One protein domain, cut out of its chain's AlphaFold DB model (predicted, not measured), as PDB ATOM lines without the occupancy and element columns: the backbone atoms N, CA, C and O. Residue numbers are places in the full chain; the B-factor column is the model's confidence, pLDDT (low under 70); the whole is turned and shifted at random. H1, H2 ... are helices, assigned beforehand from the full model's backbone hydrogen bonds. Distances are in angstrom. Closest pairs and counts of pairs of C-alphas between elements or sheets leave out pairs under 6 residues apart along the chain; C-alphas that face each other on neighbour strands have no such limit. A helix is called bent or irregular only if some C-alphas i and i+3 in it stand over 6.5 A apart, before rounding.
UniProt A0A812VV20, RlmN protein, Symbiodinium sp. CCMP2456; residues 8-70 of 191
ATOM      1  N   PRO A   8     -31.726 -33.265  45.903       86.94
ATOM      2  CA  PRO A   8     -31.029 -34.546  45.981       86.94
ATOM      3  C   PRO A   8     -31.789 -35.705  45.329       86.94
ATOM      4  O   PRO A   8     -31.176 -36.489  44.598       86.94
ATOM      5  N   ALA A   9     -33.102 -35.827  45.557       88.56
ATOM      6  CA  ALA A   9     -33.909 -36.861  44.906       88.56
ATOM      7  C   ALA A   9     -33.978 -36.671  43.388       88.56
ATOM      8  O   ALA A   9     -33.814 -37.646  42.650       88.56
ATOM      9  N   LEU A  10     -34.127 -35.433  42.914       89.88
ATOM     10  CA  LEU A  10     -34.084 -35.112  41.490       89.88
ATOM     11  C   LEU A  10     -32.751 -35.522  40.860       89.88
ATOM     12  O   LEU A  10     -32.746 -36.143  39.801       89.88
ATOM     13  N   LEU A  11     -31.616 -35.217  41.494       91.00
ATOM     14  CA  LEU A  11     -30.308 -35.603  40.956       91.00
ATOM     15  C   LEU A  11     -30.178 -37.125  40.826       91.00
ATOM     16  O   LEU A  11     -29.752 -37.605  39.777       91.00
ATOM     17  N   ARG A  12     -30.614 -37.883  41.842       91.81
ATOM     18  CA  ARG A  12     -30.642 -39.356  41.787       91.81
ATOM     19  C   ARG A  12     -31.561 -39.874  40.679       91.81
ATOM     20  O   ARG A  12     -31.224 -40.848  40.009       91.81
ATOM     21  N   LEU A  13     -32.710 -39.228  40.477       91.56
ATOM     22  CA  LEU A  13     -33.647 -39.571  39.410       91.56
ATOM     23  C   LEU A  13     -33.020 -39.342  38.030       91.56
ATOM     24  O   LEU A  13     -33.040 -40.256  37.208       91.56
ATOM     25  N   LEU A  14     -32.413 -38.176  37.797       92.38
ATOM     26  CA  LEU A  14     -31.728 -37.872  36.540       92.38
ATOM     27  C   LEU A  14     -30.592 -38.861  36.265       92.38
ATOM     28  O   LEU A  14     -30.524 -39.392  35.160       92.38
ATOM     29  N   ASP A  15     -29.770 -39.176  37.270       94.12
ATOM     30  CA  ASP A  15     -28.702 -40.171  37.136       94.12
ATOM     31  C   ASP A  15     -29.262 -41.556  36.768       94.12
ATOM     32  O   ASP A  15     -28.726 -42.222  35.884       94.12
ATOM     33  N   SER A  16     -30.376 -41.977  37.388       93.62
ATOM     34  CA  SER A  16     -31.025 -43.266  37.085       93.62
ATOM     35  C   SER A  16     -31.564 -43.359  35.655       93.62
ATOM     36  O   SER A  16     -31.712 -44.456  35.124       93.62
ATOM     37  N   LEU A  17     -31.835 -42.208  35.035       92.56
ATOM     38  CA  LEU A  17     -32.296 -42.080  33.655       92.56
ATOM     39  C   LEU A  17     -31.143 -41.756  32.689       92.56
ATOM     40  O   LEU A  17     -31.391 -41.477  31.517       92.56
ATOM     41  N   ASP A  18     -29.890 -41.748  33.164       93.62
ATOM     42  CA  ASP A  18     -28.704 -41.342  32.400       93.62
ATOM     43  C   ASP A  18     -28.833 -39.902  31.829       93.62
ATOM     44  O   ASP A  18     -28.292 -39.525  30.791       93.62
ATOM     45  N   ILE A  19     -29.588 -39.033  32.505       92.69
ATOM     46  CA  ILE A  19     -29.735 -37.617  32.149       92.69
ATOM     47  C   ILE A  19     -28.689 -36.804  32.913       92.69
ATOM     48  O   ILE A  19     -28.548 -36.915  34.128       92.69
ATOM     49  N   LYS A  20     -27.963 -35.925  32.210       92.38
ATOM     50  CA  LYS A  20     -26.954 -35.064  32.842       92.38
ATOM     51  C   LYS A  20     -27.589 -34.182  33.923       92.38
ATOM     52  O   LYS A  20     -28.547 -33.456  33.655       92.38
ATOM     53  N   ARG A  21     -26.966 -34.134  35.103       92.25
ATOM     54  CA  ARG A  21     -27.375 -33.277  36.236       92.25
ATOM     55  C   ARG A  21     -27.495 -31.788  35.889       92.25
ATOM     56  O   ARG A  21     -28.261 -31.077  36.530       92.25
ATOM     57  N   SER A  22     -26.808 -31.317  34.844       90.06
ATOM     58  CA  SER A  22     -26.937 -29.948  34.320       90.06
ATOM     59  C   SER A  22     -28.361 -29.585  33.880       90.06
ATOM     60  O   SER A  22     -28.682 -28.405  33.794       90.06
ATOM     61  N   HIS A  23     -29.225 -30.572  33.616       89.44
ATOM     62  CA  HIS A  23     -30.632 -30.340  33.290       89.44
ATOM     63  C   HIS A  23     -31.517 -30.084  34.518       89.44
ATOM     64  O   HIS A  23     -32.629 -29.593  34.345       89.44
ATOM     65  N   ALA A  24     -31.046 -30.354  35.742       89.00
ATOM     66  CA  ALA A  24     -31.857 -30.232  36.955       89.00
ATOM     67  C   ALA A  24     -32.377 -28.805  37.178       89.00
ATOM     68  O   ALA A  24     -33.563 -28.597  37.414       89.00
ATOM     69  N   GLU A  25     -31.506 -27.799  37.083       86.81
ATOM     70  CA  GLU A  25     -31.902 -26.409  37.313       86.81
ATOM     71  C   GLU A  25     -32.818 -25.846  36.208       86.81
ATOM     72  O   GLU A  25     -33.866 -25.298  36.567       86.81
ATOM     73  N   PRO A  26     -32.514 -25.999  34.900       86.88
ATOM     74  CA  PRO A  26     -33.433 -25.609  33.830       86.88
ATOM     75  C   PRO A  26     -34.811 -26.260  33.958       86.88
ATOM     76  O   PRO A  26     -35.825 -25.577  33.810       86.88
ATOM     77  N   LEU A  27     -34.840 -27.557  34.288       88.69
ATOM     78  CA  LEU A  27     -36.067 -28.309  34.511       88.69
ATOM     79  C   LEU A  27     -36.875 -27.695  35.657       88.69
ATOM     80  O   LEU A  27     -38.011 -27.275  35.452       88.69
ATOM     81  N   LEU A  28     -36.275 -27.558  36.842       88.19
ATOM     82  CA  LEU A  28     -36.962 -26.985  37.998       88.19
ATOM     83  C   LEU A  28     -37.450 -25.561  37.741       88.19
ATOM     84  O   LEU A  28     -38.563 -25.224  38.134       88.19
ATOM     85  N   ARG A  29     -36.657 -24.726  37.063       85.94
ATOM     86  CA  ARG A  29     -37.047 -23.349  36.738       85.94
ATOM     87  C   ARG A  29     -38.270 -23.306  35.826       85.94
ATOM     88  O   ARG A  29     -39.200 -22.545  36.087       85.94
ATOM     89  N   ALA A  30     -38.276 -24.113  34.768       85.31
ATOM     90  CA  ALA A  30     -39.391 -24.168  33.831       85.31
ATOM     91  C   ALA A  30     -40.669 -24.697  34.495       85.31
ATOM     92  O   ALA A  30     -41.747 -24.126  34.326       85.31
ATOM     93  N   LEU A  31     -40.532 -25.749  35.302       88.75
ATOM     94  CA  LEU A  31     -41.655 -26.361  36.000       88.75
ATOM     95  C   LEU A  31     -42.197 -25.473  37.118       88.75
ATOM     96  O   LEU A  31     -43.409 -25.400  37.268       88.75
ATOM     97  N   THR A  32     -41.344 -24.728  37.828       89.00
ATOM     98  CA  THR A  32     -41.770 -23.742  38.840       89.00
ATOM     99  C   THR A  32     -42.743 -22.731  38.235       89.00
ATOM    100  O   THR A  32     -43.826 -22.521  38.776       89.00
ATOM    101  N   ALA A  33     -42.404 -22.144  37.082       85.81
ATOM    102  CA  ALA A  33     -43.269 -21.165  36.424       85.81
ATOM    103  C   ALA A  33     -44.628 -21.765  36.029       85.81
ATOM    104  O   ALA A  33     -45.667 -21.159  36.285       85.81
ATOM    105  N   LYS A  34     -44.628 -22.979  35.461       88.94
ATOM    106  CA  LYS A  34     -45.854 -23.708  35.102       88.94
ATOM    107  C   LYS A  34     -46.712 -24.007  36.326       88.94
ATOM    108  O   LYS A  34     -47.904 -23.734  36.329       88.94
ATOM    109  N   VAL A  35     -46.085 -24.504  37.385       89.62
ATOM    110  CA  VAL A  35     -46.736 -24.854  38.645       89.62
ATOM    111  C   VAL A  35     -47.370 -23.635  39.303       89.62
ATOM    112  O   VAL A  35     -48.521 -23.723  39.716       89.62
ATOM    113  N   VAL A  36     -46.682 -22.495  39.363       89.19
ATOM    114  CA  VAL A  36     -47.225 -21.266  39.968       89.19
ATOM    115  C   VAL A  36     -48.398 -20.695  39.164       89.19
ATOM    116  O   VAL A  36     -49.341 -20.174  39.754       89.19
ATOM    117  N   GLN A  37     -48.362 -20.805  37.834       87.00
ATOM    118  CA  GLN A  37     -49.395 -20.258  36.944       87.00
ATOM    119  C   GLN A  37     -50.595 -21.190  36.741       87.00
ATOM    120  O   GLN A  37     -51.643 -20.748  36.272       87.00
ATOM    121  N   ALA A  38     -50.445 -22.474  37.052       85.56
ATOM    122  CA  ALA A  38     -51.500 -23.456  36.880       85.56
ATOM    123  C   ALA A  38     -52.642 -23.271  37.896       85.56
ATOM    124  O   ALA A  38     -52.393 -22.883  39.045       85.56
ATOM    125  N   PRO A  39     -53.891 -23.607  37.515       78.44
ATOM    126  CA  PRO A  39     -54.970 -23.780  38.481       78.44
ATOM    127  C   PRO A  39     -54.617 -24.874  39.505       78.44
ATOM    128  O   PRO A  39     -53.670 -25.644  39.323       78.44
ATOM    129  N   ALA A  40     -55.374 -24.938  40.605       70.88
ATOM    130  CA  ALA A  40     -55.207 -26.006  41.587       70.88
ATOM    131  C   ALA A  40     -55.360 -27.374  40.900       70.88
ATOM    132  O   ALA A  40     -56.356 -27.628  40.225       70.88
ATOM    133  N   GLY A  41     -54.345 -28.217  41.058       70.44
ATOM    134  CA  GLY A  41     -54.226 -29.510  40.407       70.44
ATOM    135  C   GLY A  41     -53.042 -30.276  40.980       70.44
ATOM    136  O   GLY A  41     -52.041 -29.663  41.382       70.44
ATOM    137  N   ASP A  42     -53.192 -31.598  41.008       74.00
ATOM    138  CA  ASP A  42     -52.305 -32.518  41.726       74.00
ATOM    139  C   ASP A  42     -51.433 -33.345  40.769       74.00
ATOM    140  O   ASP A  42     -50.516 -34.035  41.203       74.00
ATOM    141  N   THR A  43     -51.681 -33.273  39.456       85.81
ATOM    142  CA  THR A  43     -50.914 -34.009  38.442       85.81
ATOM    143  C   THR A  43     -50.138 -33.078  37.513       85.81
ATOM    144  O   THR A  43     -50.484 -31.911  37.324       85.81
ATOM    145  N   TRP A  44     -49.086 -33.605  36.874       88.75
ATOM    146  CA  TRP A  44     -48.343 -32.864  35.846       88.75
ATOM    147  C   TRP A  44     -49.231 -32.432  34.666       88.75
ATOM    148  O   TRP A  44     -49.033 -31.351  34.111       88.75
ATOM    149  N   GLY A  45     -50.254 -33.231  34.341       85.50
ATOM    150  CA  GLY A  45     -51.254 -32.888  33.331       85.50
ATOM    151  C   GLY A  45     -52.087 -31.666  33.720       85.50
ATOM    152  O   GLY A  45     -52.248 -30.762  32.901       85.50
ATOM    153  N   ASP A  46     -52.536 -31.588  34.977       85.81
ATOM    154  CA  ASP A  46     -53.325 -30.452  35.479       85.81
ATOM    155  C   ASP A  46     -52.536 -29.137  35.435       85.81
ATOM    156  O   ASP A  46     -53.098 -28.069  35.192       85.81
ATOM    157  N   VAL A  47     -51.212 -29.211  35.623       86.44
ATOM    158  CA  VAL A  47     -50.317 -28.046  35.539       86.44
ATOM    159  C   VAL A  47     -49.815 -27.752  34.121       86.44
ATOM    160  O   VAL A  47     -48.967 -26.876  33.927       86.44
ATOM    161  N   GLY A  48     -50.332 -28.464  33.115       87.12
ATOM    162  CA  GLY A  48     -49.996 -28.256  31.707       87.12
ATOM    163  C   GLY A  48     -48.548 -28.612  31.359       87.12
ATOM    164  O   GLY A  48     -47.977 -28.018  30.440       87.12
ATOM    165  N   VAL A  49     -47.945 -29.539  32.107       89.19
ATOM    166  CA  VAL A  49     -46.605 -30.076  31.858       89.19
ATOM    167  C   VAL A  49     -46.745 -31.435  31.187       89.19
ATOM    168  O   VAL A  49     -47.357 -32.360  31.715       89.19
ATOM    169  N   THR A  50     -46.152 -31.558  30.007       90.62
ATOM    170  CA  THR A  50     -46.215 -32.762  29.169       90.62
ATOM    171  C   THR A  50     -44.818 -33.197  28.740       90.62
ATOM    172  O   THR A  50     -43.853 -32.447  28.903       90.62
ATOM    173  N   GLU A  51     -44.697 -34.372  28.116       89.81
ATOM    174  CA  GLU A  51     -43.450 -34.787  27.453       89.81
ATOM    175  C   GLU A  51     -42.931 -33.699  26.497       89.81
ATOM    176  O   GLU A  51     -41.743 -33.384  26.509       89.81
ATOM    177  N   GLN A  52     -43.825 -33.047  25.741       89.75
ATOM    178  CA  GLN A  52     -43.442 -31.962  24.836       89.75
ATOM    179  C   GLN A  52     -42.794 -30.789  25.583       89.75
ATOM    180  O   GLN A  52     -41.820 -30.226  25.099       89.75
ATOM    181  N   THR A  53     -43.255 -30.477  26.801       90.31
ATOM    182  CA  THR A  53     -42.633 -29.435  27.637       90.31
ATOM    183  C   THR A  53     -41.168 -29.761  27.936       90.31
ATOM    184  O   THR A  53     -40.329 -28.868  27.948       90.31
ATOM    185  N   LEU A  54     -40.839 -31.036  28.162       90.44
ATOM    186  CA  LEU A  54     -39.464 -31.466  28.421       90.44
ATOM    187  C   LEU A  54     -38.605 -31.426  27.156       90.44
ATOM    188  O   LEU A  54     -37.452 -30.998  27.206       90.44
ATOM    189  N   VAL A  55     -39.175 -31.829  26.021       89.94
ATOM    190  CA  VAL A  55     -38.511 -31.747  24.714       89.94
ATOM    191  C   VAL A  55     -38.188 -30.295  24.356       89.94
ATOM    192  O   VAL A  55     -37.069 -30.013  23.930       89.94
ATOM    193  N   ASP A  56     -39.110 -29.362  24.603       90.31
ATOM    194  CA  ASP A  56     -38.917 -27.926  24.351       90.31
ATOM    195  C   ASP A  56     -37.799 -27.320  25.222       90.31
ATOM    196  O   ASP A  56     -37.155 -26.344  24.836       90.31
ATOM    197  N   LEU A  57     -37.517 -27.926  26.381       88.00
ATOM    198  CA  LEU A  57     -36.385 -27.584  27.251       88.00
ATOM    199  C   LEU A  57     -35.061 -28.240  26.812       88.00
ATOM    200  O   LEU A  57     -34.037 -28.070  27.479       88.00
ATOM    201  N   GLY A  58     -35.066 -28.993  25.711       89.38
ATOM    202  CA  GLY A  58     -33.901 -29.699  25.180       89.38
ATOM    203  C   GLY A  58     -33.552 -30.983  25.932       89.38
ATOM    204  O   GLY A  58     -32.409 -31.441  25.845       89.38
ATOM    205  N   LEU A  59     -34.490 -31.558  26.694       89.19
ATOM    206  CA  LEU A  59     -34.288 -32.848  27.352       89.19
ATOM    207  C   LEU A  59     -34.569 -34.014  26.381       89.19
ATOM    208  O   LEU A  59     -35.402 -33.897  25.479       89.19
ATOM    209  N   PRO A  60     -33.892 -35.167  26.553       88.62
ATOM    210  CA  PRO A  60     -34.169 -36.359  25.753       88.62
ATOM    211  C   PRO A  60     -35.568 -36.915  26.060       88.62
ATOM    212  O   PRO A  60     -36.057 -36.752  27.172       88.62
ATOM    213  N   LYS A  61     -36.179 -37.659  25.126       87.44
ATOM    214  CA  LYS A  61     -37.532 -38.241  25.300       87.44
ATOM    215  C   LYS A  61     -37.708 -39.058  26.584       87.44
ATOM    216  O   LYS A  61     -38.730 -38.946  27.245       87.44
ATOM    217  N   ARG A  62     -36.672 -39.799  26.998       88.94
ATOM    218  CA  ARG A  62     -36.654 -40.543  28.275       88.94
ATOM    219  C   ARG A  62     -36.871 -39.668  29.517       88.94
ATOM    220  O   ARG A  62     -37.189 -40.181  30.577       88.94
ATOM    221  N   ALA A  63     -36.723 -38.346  29.407       89.12
ATOM    222  CA  ALA A  63     -37.063 -37.425  30.484       89.12
ATOM    223  C   ALA A  63     -38.560 -37.436  30.821       89.12
ATOM    224  O   ALA A  63     -38.905 -37.034  31.927       89.12
ATOM    225  N   ALA A  64     -39.438 -37.924  29.934       89.88
ATOM    226  CA  ALA A  64     -40.852 -38.146  30.243       89.88
ATOM    227  C   ALA A  64     -41.051 -38.999  31.509       89.88
ATOM    228  O   ALA A  64     -41.929 -38.693  32.314       89.88
ATOM    229  N   GLU A  65     -40.161 -39.970  31.758       91.38
ATOM    230  CA  GLU A  65     -40.177 -40.802  32.970       91.38
ATOM    231  C   GLU A  65     -40.030 -39.978  34.260       91.38
ATOM    232  O   GLU A  65     -40.466 -40.408  35.327       91.38
ATOM    233  N   VAL A  66     -39.451 -38.772  34.192       90.00
ATOM    234  CA  VAL A  66     -39.401 -37.855  35.338       90.00
ATOM    235  C   VAL A  66     -40.809 -37.462  35.772       90.00
ATOM    236  O   VAL A  66     -41.080 -37.427  36.969       90.00
ATOM    237  N   LEU A  67     -41.710 -37.194  34.823       89.50
ATOM    238  CA  LEU A  67     -43.098 -36.828  35.121       89.50
ATOM    239  C   LEU A  67     -43.884 -38.034  35.634       89.50
ATOM    240  O   LEU A  67     -44.677 -37.893  36.553       89.50
ATOM    241  N   GLU A  68     -43.637 -39.226  35.092       89.19
ATOM    242  CA  GLU A  68     -44.304 -40.459  35.534       89.19
ATOM    243  C   GLU A  68     -43.904 -40.863  36.961       89.19
ATOM    244  O   GLU A  68     -44.707 -41.410  37.718       89.19
ATOM    245  N   ARG A  69     -42.653 -40.586  37.346       89.38
ATOM    246  CA  ARG A  69     -42.081 -40.972  38.645       89.38
ATOM    247  C   ARG A  69     -42.162 -39.876  39.708       89.38
ATOM    248  O   ARG A  69     -41.665 -40.082  40.818       89.38
ATOM    249  N   SER A  70     -42.774 -38.736  39.401       89.69
ATOM    250  CA  SER A  70     -42.898 -37.604  40.321       89.69
ATOM    251  C   SER A  70     -44.287 -36.972  40.272       89.69
ATOM    252  O   SER A  70     -45.124 -37.308  39.443       89.69
TER     253      SER A  70
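This is residues 8 to 70 of the 191 residues of the protein "RlmN protein" of Symbiodinium sp. CCMP2456 (UniProt A0A812VV20). One long helix, H2, runs along the longest axis as one side of the domain, and three short helices, H1, H4 and H3, complete a small four-helix ring with it. The long link after H2, residues 38 to 50, folds back from the far end of H2 to H3. The printed part has 63 residues with four named helices, H1 to H4 in chain order, and no named strand; its class is all helix. It is compact, with a radius of gyration of the C-alphas of 11.2 A and spans of 32 by 23 by 18 A.

Find C-alpha 8 at (-31.029, -34.546, 45.981); from there H1 runs through residues 8 to 16, 12.5 A. H2, residues 21 to 37, covers 25.6 A and is only just irregular: C-alphas 22 and 25 are 6.8 A apart. H3 is residues 51 to 56, 8.8 A. H4, residues 61 to 68, runs 12.5 A to C-alpha 68 at (-44.304, -40.459, 35.534).

Look at Leu 11 and Arg 21, the closest C-alphas of H1 and H2, 6.0 A apart: the helices touch, H2 with residues 21 to 24 alone, at a steep tilt of 59 degrees. H3 is close to H2 but not clearly touching, C-alphas 54 and 27 being closest at 7.7 A. H3 and H4 touch, closest at C-alphas 51 and 64, 5.1 A. H2 and H4 are apart. Every O i to N i+4 pair is within hydrogen-bond range in H1 and H3, 11 of 13 in H2, and 1 of 4 in H4, where 5 of 5 O i to N i+3 pairs are.

The C-alphas farthest apart, Asp 18 and Pro 39, are 32.2 A apart. The printed part has no cut; the link from H2 to H3 is long. No printed residue is under 70 in pLDDT.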